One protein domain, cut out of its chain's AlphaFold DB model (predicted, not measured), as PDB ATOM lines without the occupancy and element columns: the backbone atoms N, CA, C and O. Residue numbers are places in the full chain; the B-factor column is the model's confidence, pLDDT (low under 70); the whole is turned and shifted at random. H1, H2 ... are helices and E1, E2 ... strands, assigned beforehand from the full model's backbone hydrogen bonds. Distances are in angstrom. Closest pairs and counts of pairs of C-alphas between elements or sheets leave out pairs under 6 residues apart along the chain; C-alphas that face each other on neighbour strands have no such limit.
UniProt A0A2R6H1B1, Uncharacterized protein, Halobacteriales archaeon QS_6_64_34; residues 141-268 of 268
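What this domain is: This is residues 141 to 268 of the 268 residues of an uncharacterized protein of Halobacteriales archaeon QS_6_64_34 (UniProt A0A2R6H1B1). A strongly twisted, curled sheet of four strands, E3 E4 E5 E6, is crossed by a helical hairpin, H1 and H2, that packs over the end where E4 begins. The small hairpin E1 and E2 is set off from this sheet, and the short H3 lies away from the two longer helices. The printed part has 128 residues, with three named helices and six named strands in the order E1 E2 E3 E4 H1 H2 E5 H3 E6. The larger sheet is mixed, in the order E3 E4 E5 E6, and the class is mixed, helices and strands. The whole is compact, with a radius of gyration of the C-alphas of 14.5 A and spans of 39 by 34 by 32 A.

Where its parts are: In the larger sheet, E3 is residues 157 to 161, E4 residues 167 to 175 and 25.4 A long, E5 residues 231 to 238 and 22.4 A, and E6 residues 257 to 262 and 16.5 A. E4 begins at C-alpha 167 (59.152, 28.698, 94.158), and E6 ends at C-alpha 262 (44.398, 27.799, 113.983). H1 is residues 197 to 209, 19.0 A, H2 residues 215 to 226, 16.5 A, and H3 residues 248 to 252. E1 is residues 141 to 145, beginning at C-alpha 141 (38.213, 20.090, 105.627), and E2 is residues 148 to 152.

How they stand to each other: E3 and E4, a hairpin, are antiparallel, with N 158 and O 170 2.9 A apart. E4 and E5 are parallel, with N 171 and O 233 at 2.8 A; E5 and E6 are parallel, with N 236 and O 259 at 2.8 A. E4, H1 H2, E5 and E5, H3, E6 are strand-helix-strand units, two parallel neighbour strands with helices between; the crossover of E5, H3, E6 is right-handed. H1 and H2 are on one face of the sheet, making two layers, and both run across the strands. The height over the sheet is 9.9 A for H1 and 9.0 A for H2. The closest C-alphas of E4 and H2 are those of Pro 167 and Ala 221, 5.3 A. H1, with residues 204 to 208 alone, touches H2 at a shallow tilt of 18 degrees, opposite ways, closest at the C-alphas of Asp 208 and Val 218, 6.4 A. H3 is not on the sheet and is apart from H1 and H2. The hairpin E1 and E2 is antiparallel, with N 143 and O 150 at 2.9 A, and both strands are apart from E3, E4, E5 and E6. Every O i to N i+4 pair is within hydrogen-bond range in H2, 8 of 9 in H1, and 0 of 1 in H3, where 2 of 2 O i to N i+3 pairs are.

The domain as a whole: The two C-alphas farthest apart, those of Asn 227 and Asn 268, are 40.6 A apart. The printed part has no cut, and the link from E4 to H1, 21 residues, is long. Mean pLDDT of the printed part is 74.7; residues 141 to 156, 189 to 191, 206 to 214, 239 to 244 and 263 to 268 are under 70.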
ATOM      1  N   LEU A 141      38.243  18.889 104.801       37.25
ATOM      2  CA  LEU A 141      38.213  20.090 105.627       37.25
ATOM      3  C   LEU A 141      37.658  21.263 104.830       37.25
ATOM      4  O   LEU A 141      38.147  21.583 103.746       37.25
ATOM      5  N   ALA A 142      36.667  21.943 105.406       41.47
ATOM      6  CA  ALA A 142      36.237  23.250 104.933       41.47
ATOM      7  C   ALA A 142      37.265  24.296 105.386       41.47
ATOM      8  O   ALA A 142      37.217  24.768 106.525       41.47
ATOM      9  N   VAL A 143      38.203  24.644 104.505       39.19
ATOM     10  CA  VAL A 143      39.230  25.658 104.770       39.19
ATOM     11  C   VAL A 143      38.731  27.008 104.263       39.19
ATOM     12  O   VAL A 143      38.334  27.138 103.107       39.19
ATOM     13  N   ASP A 144      38.746  28.021 105.130       34.34
ATOM     14  CA  ASP A 144      38.473  29.408 104.747       34.34
ATOM     15  C   ASP A 144      39.789  30.083 104.336       34.34
ATOM     16  O   ASP A 144      40.651  30.362 105.175       34.34
ATOM     17  N   VAL A 145      39.957  30.319 103.033       40.41
ATOM     18  CA  VAL A 145      41.071  31.101 102.487       40.41
ATOM     19  C   VAL A 145      40.502  32.404 101.937       40.41
ATOM     20  O   VAL A 145      39.905  32.445 100.863       40.41
ATOM     21  N   GLY A 146      40.656  33.491 102.696       37.50
ATOM     22  CA  GLY A 146      40.266  34.832 102.248       37.50
ATOM     23  C   GLY A 146      38.760  35.026 102.017       37.50
ATOM     24  O   GLY A 146      38.386  35.832 101.169       37.50
ATOM     25  N   GLY A 147      37.894  34.310 102.743       32.34
ATOM     26  CA  GLY A 147      36.436  34.391 102.609       32.34
ATOM     27  C   GLY A 147      35.836  33.403 101.606       32.34
ATOM     28  O   GLY A 147      34.629  33.448 101.365       32.34
ATOM     29  N   THR A 148      36.652  32.515 101.030       29.16
ATOM     30  CA  THR A 148      36.200  31.421 100.162       29.16
ATOM     31  C   THR A 148      36.341  30.102 100.915       29.16
ATOM     32  O   THR A 148      37.434  29.761 101.366       29.16
ATOM     33  N   GLN A 149      35.233  29.369 101.064       33.91
ATOM     34  CA  GLN A 149      35.243  28.016 101.619       33.91
ATOM     35  C   GLN A 149      35.660  27.032 100.528       33.91
ATOM     36  O   GLN A 149      34.924  26.831  99.563       33.91
ATOM     37  N   THR A 150      36.823  26.415 100.701       35.16
ATOM     38  CA  THR A 150      37.352  25.390  99.797       35.16
ATOM     39  C   THR A 150      37.413  24.053 100.526       35.16
ATOM     40  O   THR A 150      37.823  23.989 101.684       35.16
ATOM     41  N   MET A 151      37.005  22.985  99.838       38.50
ATOM     42  CA  MET A 151      37.183  21.606 100.297       38.50
ATOM     43  C   MET A 151      38.646  21.205 100.068       38.50
ATOM     44  O   MET A 151      39.132  21.268  98.935       38.50
ATOM     45  N   SER A 152      39.369  20.849 101.130       38.66
ATOM     46  CA  SER A 152      40.759  20.388 101.038       38.66
ATOM     47  C   SER A 152      40.879  18.964 101.559       38.66
ATOM     48  O   SER A 152      40.522  18.708 102.708       38.66
ATOM     49  N   HIS A 153      41.429  18.071 100.736       47.28
ATOM     50  CA  HIS A 153      41.935  16.773 101.178       47.28
ATOM     51  C   HIS A 153      43.267  16.987 101.915       47.28
ATOM     52  O   HIS A 153      44.058  17.865 101.547       47.28
ATOM     53  N   VAL A 154      43.509  16.233 102.985       42.59
ATOM     54  CA  VAL A 154      44.818  16.187 103.658       42.59
ATOM     55  C   VAL A 154      45.837  15.630 102.655       42.59
ATOM     56  O   VAL A 154      45.521  14.701 101.929       42.59
ATOM     57  N   GLY A 155      47.041  16.193 102.541       48.56
ATOM     58  CA  GLY A 155      47.983  15.815 101.467       48.56
ATOM     59  C   GLY A 155      47.791  16.578 100.150       48.56
ATOM     60  O   GLY A 155      48.533  16.344  99.200       48.56
ATOM     61  N   ARG A 156      46.865  17.546 100.106       64.19
ATOM     62  CA  ARG A 156      46.866  18.602  99.089       64.19
ATOM     63  C   ARG A 156      48.115  19.467  99.245       64.19
ATOM     64  O   ARG A 156      48.550  19.762 100.362       64.19
ATOM     65  N   PHE A 157      48.643  19.910  98.117       72.25
ATOM     66  CA  PHE A 157      49.740  20.856  98.059       72.25
ATOM     67  C   PHE A 157      49.356  22.071  97.226       72.25
ATOM     68  O   PHE A 157      48.432  22.008  96.422       72.25
ATOM     69  N   GLU A 158      50.049  23.177  97.458       81.94
ATOM     70  CA  GLU A 158      49.929  24.399  96.674       81.94
ATOM     71  C   GLU A 158      51.301  24.794  96.143       81.94
ATOM     72  O   GLU A 158      52.294  24.719  96.871       81.94
ATOM     73  N   ILE A 159      51.357  25.227  94.885       82.69
ATOM     74  CA  ILE A 159      52.555  25.849  94.322       82.69
ATOM     75  C   ILE A 159      52.390  27.358  94.455       82.69
ATOM     76  O   ILE A 159      51.517  27.968  93.837       82.69
ATOM     77  N   GLU A 160      53.228  27.964  95.288       88.00
ATOM     78  CA  GLU A 160      53.224  29.398  95.551       88.00
ATOM     79  C   GLU A 160      54.615  30.005  95.319       88.00
ATOM     80  O   GLU A 160      55.579  29.326  94.957       88.00
ATOM     81  N   ARG A 161      54.717  31.324  95.494       88.75
ATOM     82  CA  ARG A 161      55.996  32.035  95.503       88.75
ATOM     83  C   ARG A 161      56.197  32.678  96.859       88.75
ATOM     84  O   ARG A 161      55.261  33.259  97.408       88.75
ATOM     85  N   ASP A 162      57.419  32.596  97.362       88.62
ATOM     86  CA  ASP A 162      57.840  33.360  98.529       88.62
ATOM     87  C   ASP A 162      57.968  34.859  98.198       88.62
ATOM     88  O   ASP A 162      57.917  35.258  97.031       88.62
ATOM     89  N   ASP A 163      58.174  35.699  99.215       85.62
ATOM     90  CA  ASP A 163      58.280  37.159  99.059       85.62
ATOM     91  C   ASP A 163      59.389  37.603  98.079       85.62
ATOM     92  O   ASP A 163      59.287  38.662  97.454       85.62
ATOM     93  N   ASP A 164      60.451  36.807  97.934       87.38
ATOM     94  CA  ASP A 164      61.563  37.049  97.006       87.38
ATOM     95  C   ASP A 164      61.369  36.404  95.620       87.38
ATOM     96  O   ASP A 164      62.215  36.554  94.733       87.38
ATOM     97  N   GLY A 165      60.232  35.738  95.405       87.25
ATOM     98  CA  GLY A 165      59.869  35.071  94.161       87.25
ATOM     99  C   GLY A 165      60.315  33.612  94.058       87.25
ATOM    100  O   GLY A 165      60.009  32.993  93.031       87.25
ATOM    101  N   THR A 166      60.991  33.070  95.078       92.94
ATOM    102  CA  THR A 166      61.419  31.663  95.127       92.94
ATOM    103  C   THR A 166      60.204  30.732  95.053       92.94
ATOM    104  O   THR A 166      59.233  30.963  95.780       92.94
ATOM    105  N   PRO A 167      60.212  29.699  94.188       93.00
ATOM    106  CA  PRO A 167      59.152  28.698  94.158       93.00
ATOM    107  C   PRO A 167      59.038  27.961  95.495       93.00
ATOM    108  O   PRO A 167      60.038  27.555  96.089       93.00
ATOM    109  N   VAL A 168      57.805  27.789  95.961       93.88
ATOM    110  CA  VAL A 168      57.474  27.084  97.199       93.88
ATOM    111  C   VAL A 168      56.445  26.018  96.868       93.88
ATOM    112  O   VAL A 168      55.434  26.316  96.231       93.88
ATOM    113  N   ILE A 169      56.663  24.802  97.359       90.75
ATOM    114  CA  ILE A 169      55.613  23.788  97.431       90.75
ATOM    115  C   ILE A 169      55.132  23.675  98.878       90.75
ATOM    116  O   ILE A 169      55.894  23.380  99.804       90.75
ATOM    117  N   ALA A 170      53.858  23.991  99.084       89.38
ATOM    118  CA  ALA A 170      53.230  24.056 100.391       89.38
ATOM    119  C   ALA A 170      52.315  22.850 100.589       89.38
ATOM    120  O   ALA A 170      51.221  22.813 100.040       89.38
ATOM    121  N   ALA A 171      52.743  21.875 101.385       85.12
ATOM    122  CA  ALA A 171      51.945  20.702 101.707       85.12
ATOM    123  C   ALA A 171      51.064  20.955 102.934       85.12
ATOM    124  O   ALA A 171      51.521  21.520 103.931       85.12
ATOM    125  N   ILE A 172      49.804  20.529 102.878       81.44
ATOM    126  CA  ILE A 172      48.813  20.806 103.920       81.44
ATOM    127  C   ILE A 172      48.526  19.534 104.721       81.44
ATOM    128  O   ILE A 172      48.119  18.510 104.169       81.44
ATOM    129  N   MET A 173      48.667  19.625 106.044       80.56
ATOM    130  CA  MET A 173      48.271  18.576 106.983       80.56
ATOM    131  C   MET A 173      47.291  19.090 108.035       80.56
ATOM    132  O   MET A 173      47.232  20.281 108.346       80.56
ATOM    133  N   TYR A 174      46.553  18.165 108.637       75.88
ATOM    134  CA  TYR A 174      45.679  18.443 109.767       75.88
ATOM    135  C   TYR A 174      46.274  17.912 111.068       75.88
ATOM    136  O   TYR A 174      46.788  16.798 111.120       75.88
ATOM    137  N   HIS A 175      46.132  18.684 112.142       75.12
ATOM    138  CA  HIS A 175      46.474  18.260 113.489       75.12
ATOM    139  C   HIS A 175      45.384  18.692 114.477       75.12
ATOM    140  O   HIS A 175      44.941  19.837 114.485       75.12
ATOM    141  N   SER A 176      44.961  17.801 115.377       72.38
ATOM    142  CA  SER A 176      43.872  18.103 116.328       72.38
ATOM    143  C   SER A 176      44.201  19.231 117.323       72.38
ATOM    144  O   SER A 176      43.305  19.801 117.947       72.38
ATOM    145  N   GLY A 177      45.489  19.542 117.505       72.50
ATOM    146  CA  GLY A 177      45.974  20.532 118.471       72.50
ATOM    147  C   GLY A 177      45.949  20.048 119.926       72.50
ATOM    148  O   GLY A 177      46.131  20.850 120.836       72.50
ATOM    149  N   ALA A 178      45.703  18.755 120.178       70.94
ATOM    150  CA  ALA A 178      45.711  18.179 121.528       70.94
ATOM    151  C   ALA A 178      47.117  18.090 122.164       70.94
ATOM    152  O   ALA A 178      47.218  17.852 123.368       70.94
ATOM    153  N   GLY A 179      48.174  18.302 121.374       78.19
ATOM    154  CA  GLY A 179      49.580  18.260 121.775       78.19
ATOM    155  C   GLY A 179      50.485  19.002 120.786       78.19
ATOM    156  O   GLY A 179      49.992  19.727 119.915       78.19
ATOM    157  N   GLU A 180      51.796  18.827 120.957       86.25
ATOM    158  CA  GLU A 180      52.810  19.252 119.985       86.25
ATOM    159  C   GLU A 180      52.659  18.497 118.671       86.25
ATOM    160  O   GLU A 180      52.156  17.378 118.658       86.25
ATOM    161  N   VAL A 181      53.057  19.140 117.576       85.38
ATOM    162  CA  VAL A 181      53.167  18.472 116.276       85.38
ATOM    163  C   VAL A 181      54.564  17.868 116.191       85.38
ATOM    164  O   VAL A 181      55.551  18.601 116.279       85.38
ATOM    165  N   HIS A 182      54.630  16.556 116.017       89.12
ATOM    166  CA  HIS A 182      55.851  15.774 115.875       89.12
ATOM    167  C   HIS A 182      56.091  15.378 114.416       89.12
ATOM    168  O   HIS A 182      55.168  15.341 113.602       89.12
ATOM    169  N   ALA A 183      57.323  14.986 114.086       88.06
ATOM    170  CA  ALA A 183      57.634  14.416 112.774       88.06
ATOM    171  C   ALA A 183      56.814  13.154 112.457       88.06
ATOM    172  O   ALA A 183      56.474  12.919 111.303       88.06
ATOM    173  N   SER A 184      56.445  12.367 113.475       87.06
ATOM    174  CA  SER A 184      55.568  11.200 113.313       87.06
ATOM    175  C   SER A 184      54.123  11.554 112.962       87.06
ATOM    176  O   SER A 184      53.381  10.674 112.539       87.06
ATOM    177  N   ASP A 185      53.717  12.810 113.167       84.19
ATOM    178  CA  ASP A 185      52.384  13.286 112.800       84.19
ATOM    179  C   ASP A 185      52.328  13.736 111.335       84.19
ATOM    180  O   ASP A 185      51.236  13.902 110.789       84.19
ATOM    181  N   VAL A 186      53.487  13.941 110.692       84.12
ATOM    182  CA  VAL A 186      53.564  14.266 109.267       84.12
ATOM    183  C   VAL A 186      53.164  13.023 108.465       84.12
ATOM    184  O   VAL A 186      53.836  11.996 108.591       84.12
ATOM    185  N   PRO A 187      52.090  13.096 107.655       78.00
ATOM    186  CA  PRO A 187      51.539  11.932 106.975       78.00
ATOM    187  C   PRO A 187      52.554  11.228 106.076       78.00
ATOM    188  O   PRO A 187      53.304  11.880 105.344       78.00
ATOM    189  N   ASP A 188      52.513   9.899 106.099       73.62
ATOM    190  CA  ASP A 188      53.166   9.049 105.106       73.62
ATOM    191  C   ASP A 188      52.157   8.676 104.010       73.62
ATOM    192  O   ASP A 188      50.970   8.491 104.296       73.62
ATOM    193  N   ARG A 189      52.617   8.628 102.761       66.75
ATOM    194  CA  ARG A 189      51.829   8.305 101.555       66.75
ATOM    195  C   ARG A 189      52.552   7.207 100.777       66.75
ATOM    196  O   ARG A 189      53.711   6.934 101.079       66.75
ATOM    197  N   ASP A 190      51.944   6.603  99.755       56.97
ATOM    198  CA  ASP A 190      52.666   5.569  98.991       56.97
ATOM    199  C   ASP A 190      53.896   6.142  98.261       56.97
ATOM    200  O   ASP A 190      54.911   5.458  98.117       56.97
ATOM    201  N   ALA A 191      53.854   7.425  97.873       64.50
ATOM    202  CA  ALA A 191      55.008   8.171  97.354       64.50
ATOM    203  C   ALA A 191      56.037   8.575  98.436       64.50
ATOM    204  O   ALA A 191      57.058   9.185  98.127       64.50
ATOM    205  N   GLY A 192      55.786   8.235  99.700       74.94
ATOM    206  CA  GLY A 192      56.608   8.560 100.857       74.94
ATOM    207  C   GLY A 192      56.051   9.701 101.706       74.94
ATOM    208  O   GLY A 192      54.979  10.257 101.456       74.94
ATOM    209  N   GLN A 193      56.822  10.062 102.733       85.31
ATOM    210  CA  GLN A 193      56.420  11.067 103.707       85.31
ATOM    211  C   GLN A 193      56.209  12.434 103.051       85.31
ATOM    212  O   GLN A 193      56.970  12.832 102.167       85.31
ATOM    213  N   LEU A 194      55.198  13.173 103.508       82.62
ATOM    214  CA  LEU A 194      54.897  14.522 103.031       82.62
ATOM    215  C   LEU A 194      56.167  15.399 103.019       82.62
ATOM    216  O   LEU A 194      56.897  15.447 104.008       82.62
ATOM    217  N   LEU A 195      56.408  16.104 101.907       88.38
ATOM    218  CA  LEU A 195      57.604  16.931 101.644       88.38
ATOM    219  C   LEU A 195      58.944  16.179 101.478       88.38
ATOM    220  O   LEU A 195      59.975  16.817 101.236       88.38
ATOM    221  N   SER A 196      58.959  14.845 101.540       89.62
ATOM    222  CA  SER A 196      60.115  14.052 101.095       89.62
ATOM    223  C   SER A 196      60.342  14.197  99.588       89.62
ATOM    224  O   SER A 196      59.414  14.525  98.856       89.62
ATOM    225  N   ASP A 197      61.560  13.931  99.107       90.56
ATOM    226  CA  ASP A 197      61.900  14.067  97.680       90.56
ATOM    227  C   ASP A 197      60.955  13.260  96.782       90.56
ATOM    228  O   ASP A 197      60.413  13.799  95.821       90.56
ATOM    229  N   ALA A 198      60.686  12.007  97.153       82.19
ATOM    230  CA  ALA A 198      59.784  11.127  96.415       82.19
ATOM    231  C   ALA A 198      58.338  11.661  96.393       82.19
ATOM    232  O   ALA A 198      57.657  11.589  95.370       82.19
ATOM    233  N   TRP A 199      57.887  12.279  97.489       86.62
ATOM    234  CA  TRP A 199      56.580  12.923  97.524       86.62
ATOM    235  C   TRP A 199      56.545  14.208  96.679       86.62
ATOM    236  O   TRP A 199      55.550  14.453  96.003       86.62
ATOM    237  N   ILE A 200      57.612  15.022  96.672       84.94
ATOM    238  CA  ILE A 200      57.693  16.234  95.836       84.94
ATOM    239  C   ILE A 200      57.650  15.873  94.348       84.94
ATOM    240  O   ILE A 200      56.938  16.532  93.592       84.94
ATOM    241  N   GLU A 201      58.375  14.833  93.929       83.00
ATOM    242  CA  GLU A 201      58.336  14.331  92.549       83.00
ATOM    243  C   GLU A 201      56.905  13.969  92.148       83.00
ATOM    244  O   GLU A 201      56.389  14.489  91.157       83.00
ATOM    245  N   ALA A 202      56.226  13.167  92.973       72.75
ATOM    246  CA  ALA A 202      54.838  12.789  92.740       72.75
ATOM    247  C   ALA A 202      53.889  14.002  92.719       72.75
ATOM    248  O   ALA A 202      53.008  14.075  91.864       72.75
ATOM    249  N   ALA A 203      54.087  14.978  93.610       76.56
ATOM    250  CA  ALA A 203      53.281  16.193  93.674       76.56
ATOM    251  C   ALA A 203      53.478  17.093  92.441       76.56
ATOM    252  O   ALA A 203      52.511  17.585  91.871       76.56
ATOM    253  N   LEU A 204      54.709  17.296  91.971       77.94
ATOM    254  CA  LEU A 204      54.966  18.106  90.776       77.94
ATOM    255  C   LEU A 204      54.478  17.425  89.500       77.94
ATOM    256  O   LEU A 204      53.978  18.097  88.602       77.94
ATOM    257  N   GLU A 205      54.578  16.099  89.422       72.31
ATOM    258  CA  GLU A 205      53.892  15.342  88.378       72.31
ATOM    259  C   GLU A 205      52.376  15.496  88.481       72.31
ATOM    260  O   GLU A 205      51.718  15.630  87.456       72.31
ATOM    261  N   GLU A 206      51.815  15.527  89.693       63.75
ATOM    262  CA  GLU A 206      50.387  15.768  89.899       63.75
ATOM    263  C   GLU A 206      49.930  17.149  89.428       63.75
ATOM    264  O   GLU A 206      48.875  17.281  88.801       63.75
ATOM    265  N   ALA A 207      50.729  18.173  89.711       65.62
ATOM    266  CA  ALA A 207      50.455  19.544  89.314       65.62
ATOM    267  C   ALA A 207      50.449  19.722  87.792       65.62
ATOM    268  O   ALA A 207      49.660  20.511  87.288       65.62
ATOM    269  N   ASP A 208      51.300  18.971  87.092       61.44
ATOM    270  CA  ASP A 208      51.480  19.034  85.640       61.44
ATOM    271  C   ASP A 208      50.252  18.523  84.866       61.44
ATOM    272  O   ASP A 208      49.918  19.031  83.801       61.44
ATOM    273  N   TRP A 209      49.526  17.537  85.409       55.50
ATOM    274  CA  TRP A 209      48.326  17.003  84.747       55.50
ATOM    275  C   TRP A 209      47.011  17.592  85.264       55.50
ATOM    276  O   TRP A 209      45.986  17.508  84.579       55.50
ATOM    277  N   ARG A 210      46.991  18.164  86.475       52.44
ATOM    278  CA  ARG A 210      45.809  18.863  86.989       52.44
ATOM    279  C   ARG A 210      45.732  20.253  86.365       52.44
ATOM    280  O   ARG A 210      46.537  21.112  86.689       52.44
ATOM    281  N   ASP A 211      44.658  20.510  85.614       48.69
ATOM    282  CA  ASP A 211      44.261  21.806  85.009       48.69
ATOM    283  C   ASP A 211      43.954  22.920  86.057       48.69
ATOM    284  O   ASP A 211      43.151  23.825  85.837       48.69
ATOM    285  N   HIS A 212      44.507  22.798  87.270       49.25
ATOM    286  CA  HIS A 212      44.358  23.712  88.399       49.25
ATOM    287  C   HIS A 212      45.501  24.729  88.495       49.25
ATOM    288  O   HIS A 212      45.285  25.812  89.042       49.25
ATOM    289  N   TYR A 213      46.686  24.397  87.973       55.59
ATOM    290  CA  TYR A 213      47.842  25.290  87.934       55.59
ATOM    291  C   TYR A 213      48.154  25.689  86.494       55.59
ATOM    292  O   TYR A 213      48.056  24.874  85.587       55.59
ATOM    293  N   ASP A 214      48.546  26.948  86.298       66.38
ATOM    294  CA  ASP A 214      49.188  27.354  85.050       66.38
ATOM    295  C   ASP A 214      50.539  26.615  84.924       66.38
ATOM    296  O   ASP A 214      51.255  26.472  85.920       66.38
ATOM    297  N   ASP A 215      50.926  26.231  83.704       73.19
ATOM    298  CA  ASP A 215      52.183  25.508  83.425       73.19
ATOM    299  C   ASP A 215      53.419  26.233  84.001       73.19
ATOM    300  O   ASP A 215      54.328  25.630  84.566       73.19
ATOM    301  N   ALA A 216      53.440  27.569  83.938       82.00
ATOM    302  CA  ALA A 216      54.607  28.367  84.321       82.00
ATOM    303  C   ALA A 216      55.002  28.264  85.820       82.00
ATOM    304  O   ALA A 216      56.197  28.183  86.118       82.00
ATOM    305  N   PRO A 217      54.068  28.318  86.792       81.69
ATOM    306  CA  PRO A 217      54.337  27.951  88.184       81.69
ATOM    307  C   PRO A 217      54.882  26.533  88.386       81.69
ATOM    308  O   PRO A 217      55.803  26.367  89.188       81.69
ATOM    309  N   VAL A 218      54.343  25.539  87.673       82.56
ATOM    310  CA  VAL A 218      54.749  24.128  87.796       82.56
ATOM    311  C   VAL A 218      56.170  23.932  87.273       82.56
ATOM    312  O   VAL A 218      57.018  23.407  87.995       82.56
ATOM    313  N   ASP A 219      56.464  24.456  86.082       88.31
ATOM    314  CA  ASP A 219      57.796  24.433  85.473       88.31
ATOM    315  C   ASP A 219      58.848  25.077  86.382       88.31
ATOM    316  O   ASP A 219      59.922  24.517  86.608       88.31
ATOM    317  N   ALA A 220      58.529  26.240  86.959       90.00
ATOM    318  CA  ALA A 220      59.435  26.932  87.871       90.00
ATOM    319  C   ALA A 220      59.697  26.124  89.152       90.00
ATOM    320  O   ALA A 220      60.820  26.122  89.659       90.00
ATOM    321  N   ALA A 221      58.679  25.444  89.687       89.12
ATOM    322  CA  ALA A 221      58.832  24.583  90.854       89.12
ATOM    323  C   ALA A 221      59.646  23.319  90.532       89.12
ATOM    324  O   ALA A 221      60.477  22.915  91.344       89.12
ATOM    325  N   ARG A 222      59.474  22.742  89.335       91.81
ATOM    326  CA  ARG A 222      60.258  21.601  88.842       91.81
ATOM    327  C   ARG A 222      61.728  21.960  88.649       91.81
ATOM    328  O   ARG A 222      62.589  21.275  89.193       91.81
ATOM    329  N   GLU A 223      62.019  23.081  87.990       94.25
ATOM    330  CA  GLU A 223      63.392  23.583  87.856       94.25
ATOM    331  C   GLU A 223      64.028  23.828  89.234       94.25
ATOM    332  O   GLU A 223      65.174  23.439  89.479       94.25
ATOM    333  N   ALA A 224      63.276  24.436  90.160       93.94
ATOM    334  CA  ALA A 224      63.737  24.677  91.523       93.94
ATOM    335  C   ALA A 224      63.966  23.378  92.315       93.94
ATOM    336  O   ALA A 224      64.862  23.316  93.155       93.94
ATOM    337  N   PHE A 225      63.178  22.331  92.071       94.56
ATOM    338  CA  PHE A 225      63.382  21.035  92.709       94.56
ATOM    339  C   PHE A 225      64.675  20.383  92.215       94.56
ATOM    340  O   PHE A 225      65.531  20.019  93.020       94.56
ATOM    341  N   GLU A 226      64.862  20.330  90.894       93.75
ATOM    342  CA  GLU A 226      66.032  19.723  90.249       93.75
ATOM    343  C   GLU A 226      67.350  20.405  90.641       93.75
ATOM    344  O   GLU A 226      68.388  19.751  90.768       93.75
ATOM    345  N   ASN A 227      67.324  21.722  90.855       94.50
ATOM    346  CA  ASN A 227      68.502  22.492  91.258       94.50
ATOM    347  C   ASN A 227      68.645  22.661  92.789       94.50
ATOM    348  O   ASN A 227      69.602  23.297  93.240       94.50
ATOM    349  N   GLY A 228      67.728  22.091  93.581       92.94
ATOM    350  CA  GLY A 228      67.760  22.103  95.046       92.94
ATOM    351  C   GLY A 228      67.431  23.452  95.695       92.94
ATOM    352  O   GLY A 228      67.857  23.696  96.823       92.94
ATOM    353  N   THR A 229      66.717  24.340  95.000       95.25
ATOM    354  CA  THR A 229      66.284  25.653  95.515       95.25
ATOM    355  C   THR A 229      64.795  25.733  95.854       95.25
ATOM    356  O   THR A 229      64.356  26.749  96.393       95.25
ATOM    357  N   LEU A 230      64.015  24.685  95.567       95.75
ATOM    358  CA  LEU A 230      62.597  24.625  95.918       95.75
ATOM    359  C   LEU A 230      62.421  24.638  97.438       95.75
ATOM    360  O   LEU A 230      62.924  23.753  98.130       95.75
ATOM    361  N   LEU A 231      61.649  25.604  97.932       96.38
ATOM    362  CA  LEU A 231      61.299  25.684  99.345       96.38
ATOM    363  C   LEU A 231      60.132  24.752  99.676       96.38
ATOM    364  O   LEU A 231      59.086  24.772  99.022       96.38
ATOM    365  N   ARG A 232      60.293  23.981 100.746       95.50
ATOM    366  CA  ARG A 232      59.316  23.017 101.256       95.50
ATOM    367  C   ARG A 232      58.608  23.607 102.460       95.50
ATOM    368  O   ARG A 232      59.217  23.856 103.504       95.50
ATOM    369  N   LYS A 233      57.308  23.852 102.325       93.81
ATOM    370  CA  LYS A 233      56.502  24.464 103.381       93.81
ATOM    371  C   LYS A 233      55.468  23.479 103.905       93.81
ATOM    372  O   LYS A 233      54.630  22.999 103.153       93.81
ATOM    373  N   LEU A 234      55.483  23.229 105.210       90.44
ATOM    374  CA  LEU A 234      54.432  22.478 105.887       90.44
ATOM    375  C   LEU A 234      53.379  23.447 106.432       90.44
ATOM    376  O   LEU A 234      53.674  24.282 107.283       90.44
ATOM    377  N   VAL A 235      52.141  23.330 105.966       87.50
ATOM    378  CA  VAL A 235      50.994  24.078 106.486       87.50
ATOM    379  C   VAL A 235      50.194  23.158 107.402       87.50
ATOM    380  O   VAL A 235      49.551  22.214 106.948       87.50
ATOM    381  N   VAL A 236      50.205  23.442 108.700       83.00
ATOM    382  CA  VAL A 236      49.461  22.680 109.706       83.00
ATOM    383  C   VAL A 236      48.156  23.394 110.030       83.00
ATOM    384  O   VAL A 236      48.147  24.499 110.580       83.00
ATOM    385  N   LEU A 237      47.034  22.752 109.724       80.19
ATOM    386  CA  LEU A 237      45.702  23.213 110.099       80.19
ATOM    387  C   LEU A 237      45.310  22.616 111.453       80.19
ATOM    388  O   LEU A 237      45.386  21.402 111.641       80.19
ATOM    389  N   GLN A 238      44.860  23.454 112.388       75.38
ATOM    390  CA  GLN A 238      44.372  23.017 113.699       75.38
ATOM    391  C   GLN A 238      42.944  23.486 113.975       75.38
ATOM    392  O   GLN A 238      42.584  24.631 113.687       75.38
ATOM    393  N   ASP A 239      42.147  22.619 114.607       67.00
ATOM    394  CA  ASP A 239      40.808  22.965 115.117       67.00
ATOM    395  C   ASP A 239      40.901  23.926 116.304       67.00
ATOM    396  O   ASP A 239      40.092  24.843 116.474       67.00
ATOM    397  N   ARG A 240      41.901  23.700 117.155       66.50
ATOM    398  CA  ARG A 240      42.080  24.441 118.396       66.50
ATOM    399  C   ARG A 240      42.691  25.810 118.138       66.50
ATOM    400  O   ARG A 240      43.592  25.981 117.321       66.50
ATOM    401  N   THR A 241      42.191  26.798 118.871       67.00
ATOM    402  CA  THR A 241      42.743  28.160 118.891       67.00
ATOM    403  C   THR A 241      43.793  28.341 119.991       67.00
ATOM    404  O   THR A 241      44.573  29.295 119.953       67.00
ATOM    405  N   ASP A 242      43.861  27.403 120.938       61.12
ATOM    406  CA  ASP A 242      44.835  27.311 122.023       61.12
ATOM    407  C   ASP A 242      45.917  26.244 121.747       61.12
ATOM    408  O   ASP A 242      45.722  25.346 120.934       61.12
ATOM    409  N   GLY A 243      47.080  26.355 122.402       60.44
ATOM    410  CA  GLY A 243      48.232  25.461 122.169       60.44
ATOM    411  C   GLY A 243      49.066  25.843 120.938       60.44
ATOM    412  O   GLY A 243      49.023  26.996 120.514       60.44
ATOM    413  N   GLY A 244      49.833  24.910 120.370       60.22
ATOM    414  CA  GLY A 244      50.573  25.109 119.113       60.22
ATOM    415  C   GLY A 244      52.077  25.291 119.289       60.22
ATOM    416  O   GLY A 244      52.612  26.351 118.968       60.22
ATOM    417  N   THR A 245      52.745  24.257 119.786       74.44
ATOM    418  CA  THR A 245      54.194  24.128 119.656       74.44
ATOM    419  C   THR A 245      54.533  23.032 118.651       74.44
ATOM    420  O   THR A 245      53.732  22.137 118.367       74.44
ATOM    421  N   PHE A 246      55.706  23.188 118.059       84.75
ATOM    422  CA  PHE A 246      56.340  22.210 117.195       84.75
ATOM    423  C   PHE A 246      57.383  21.500 118.032       84.75
ATOM    424  O   PHE A 246      58.153  22.162 118.734       84.75
ATOM    425  N   ASP A 247      57.380  20.181 117.969       90.31
ATOM    426  CA  ASP A 247      58.440  19.394 118.567       90.31
ATOM    427  C   ASP A 247      59.721  19.506 117.730       90.31
ATOM    428  O   ASP A 247      59.685  19.738 116.518       90.31
ATOM    429  N   GLU A 248      60.869  19.326 118.379       87.56
ATOM    430  CA  GLU A 248      62.177  19.428 117.725       87.56
ATOM    431  C   GLU A 248      62.391  18.368 116.637       87.56
ATOM    432  O   GLU A 248      63.156  18.615 115.707       87.56
ATOM    433  N   SER A 249      61.663  17.241 116.687       90.12
ATOM    434  CA  SER A 249      61.736  16.195 115.657       90.12
ATOM    435  C   SER A 249      61.377  16.682 114.252       90.12
ATOM    436  O   SER A 249      61.848  16.107 113.276       90.12
ATOM    437  N   LEU A 250      60.597  17.759 114.102       88.75
ATOM    438  CA  LEU A 250      60.278  18.318 112.781       88.75
ATOM    439  C   LEU A 250      61.510  18.874 112.050       88.75
ATOM    440  O   LEU A 250      61.480  18.981 110.828       88.75
ATOM    441  N   ALA A 251      62.592  19.192 112.770       87.44
ATOM    442  CA  ALA A 251      63.853  19.621 112.167       87.44
ATOM    443  C   ALA A 251      64.604  18.484 111.449       87.44
ATOM    444  O   ALA A 251      65.506  18.767 110.660       87.44
ATOM    445  N   ASP A 252      64.244  17.221 111.704       89.81
ATOM    446  CA  ASP A 252      64.811  16.060 111.007       89.81
ATOM    447  C   ASP A 252      64.156  15.826 109.634       89.81
ATOM    448  O   ASP A 252      64.639  15.014 108.841       89.81
ATOM    449  N   LEU A 253      63.058  16.531 109.342       90.75
ATOM    450  CA  LEU A 253      62.361  16.469 108.063       90.75
ATOM    451  C   LEU A 253      62.879  17.547 107.105       90.75
ATOM    452  O   LEU A 253      63.313  18.614 107.547       90.75
ATOM    453  N   PRO A 254      62.801  17.322 105.782       90.88
ATOM    454  CA  PRO A 254      63.179  18.326 104.796       90.88
ATOM    455  C   PRO A 254      62.083  19.397 104.684       90.88
ATOM    456  O   PRO A 254      61.322  19.446 103.722       90.88
ATOM    457  N   ILE A 255      61.956  20.231 105.713       92.62
ATOM    458  CA  ILE A 255      60.954  21.291 105.807       92.62
ATOM    459  C   ILE A 255      61.681  22.608 106.057       92.62
ATOM    460  O   ILE A 255      62.301  22.802 107.099       92.62
ATOM    461  N   ASP A 256      61.566  23.538 105.115       93.56
ATOM    462  CA  ASP A 256      62.206  24.851 105.208       93.56
ATOM    463  C   ASP A 256      61.347  25.847 105.990       93.56
ATOM    464  O   ASP A 256      61.856  26.756 106.651       93.56
ATOM    465  N   LYS A 257      60.020  25.703 105.897       91.38
ATOM    466  CA  LYS A 257      59.053  26.603 106.531       91.38
ATOM    467  C   LYS A 257      57.884  25.836 107.119       91.38
ATOM    468  O   LYS A 257      57.375  24.900 106.512       91.38
ATOM    469  N   ILE A 258      57.398  26.297 108.266       90.25
ATOM    470  CA  ILE A 258      56.182  25.765 108.879       90.25
ATOM    471  C   ILE A 258      55.205  26.916 109.118       90.25
ATOM    472  O   ILE A 258      55.557  27.921 109.736       90.25
ATOM    473  N   ASP A 259      53.982  26.768 108.617       87.81
ATOM    474  CA  ASP A 259      52.861  27.685 108.832       87.81
ATOM    475  C   ASP A 259      51.792  26.993 109.687       87.81
ATOM    476  O   ASP A 259      51.383  25.873 109.390       87.81
ATOM    477  N   LEU A 260      51.329  27.651 110.751       83.25
ATOM    478  CA  LEU A 260      50.303  27.122 111.653       83.25
ATOM    479  C   LEU A 260      49.017  27.934 111.525       83.25
ATOM    480  O   LEU A 260      48.956  29.088 111.957       83.25
ATOM    481  N   ARG A 261      47.947  27.306 111.037       81.00
ATOM    482  CA  ARG A 261      46.634  27.944 110.891       81.00
ATOM    483  C   ARG A 261      45.642  27.370 111.890       81.00
ATOM    484  O   ARG A 261      45.180  26.238 111.769       81.00
ATOM    485  N   LYS A 262      45.305  28.176 112.892       73.75
ATOM    486  CA  LYS A 262      44.398  27.799 113.983       73.75
ATOM    487  C   LYS A 262      42.949  28.161 113.689       73.75
ATOM    488  O   LYS A 262      42.677  29.202 113.099       73.75
ATOM    489  N   GLY A 263      42.024  27.336 114.176       63.81
ATOM    490  CA  GLY A 263      40.586  27.509 113.963       63.81
ATOM    491  C   GLY A 263      40.154  27.318 112.505       63.81
ATOM    492  O   GLY A 263      39.058  27.746 112.145       63.81
ATOM    493  N   ALA A 264      41.019  26.714 111.682       56.41
ATOM    494  CA  ALA A 264      40.830  26.524 110.244       56.41
ATOM    495  C   ALA A 264      40.340  25.110 109.881       56.41
ATOM    496  O   ALA A 264      39.927  24.887 108.747       56.41
ATOM    497  N   GLY A 265      40.355  24.167 110.828       52.03
ATOM    498  CA  GLY A 265      39.687  22.880 110.680       52.03
ATOM    499  C   GLY A 265      38.234  22.980 111.152       52.03
ATOM    500  O   GLY A 265      37.944  23.182 112.330       52.03
ATOM    501  N   ARG A 266      37.280  22.893 110.225       49.16
ATOM    502  CA  ARG A 266      35.909  22.494 110.553       49.16
ATOM    503  C   ARG A 266      35.679  21.146 109.895       49.16
ATOM    504  O   ARG A 266      35.697  21.059 108.671       49.16
ATOM    505  N   ARG A 267      35.492  20.115 110.719       45.38
ATOM    506  CA  ARG A 267      35.010  18.807 110.266       45.38
ATOM    507  C   ARG A 267      33.551  18.964 109.828       45.38
ATOM    508  O   ARG A 267      32.768  19.524 110.602       45.38
ATOM    509  N   ASN A 268      33.221  18.515 108.619       40.56
ATOM    510  CA  ASN A 268      31.831  18.255 108.235       40.56
ATOM    511  C   ASN A 268      31.363  16.923 108.832       40.56
ATOM    512  O   ASN A 268      32.205  16.005 108.947       40.56
TER     513      ASN A 268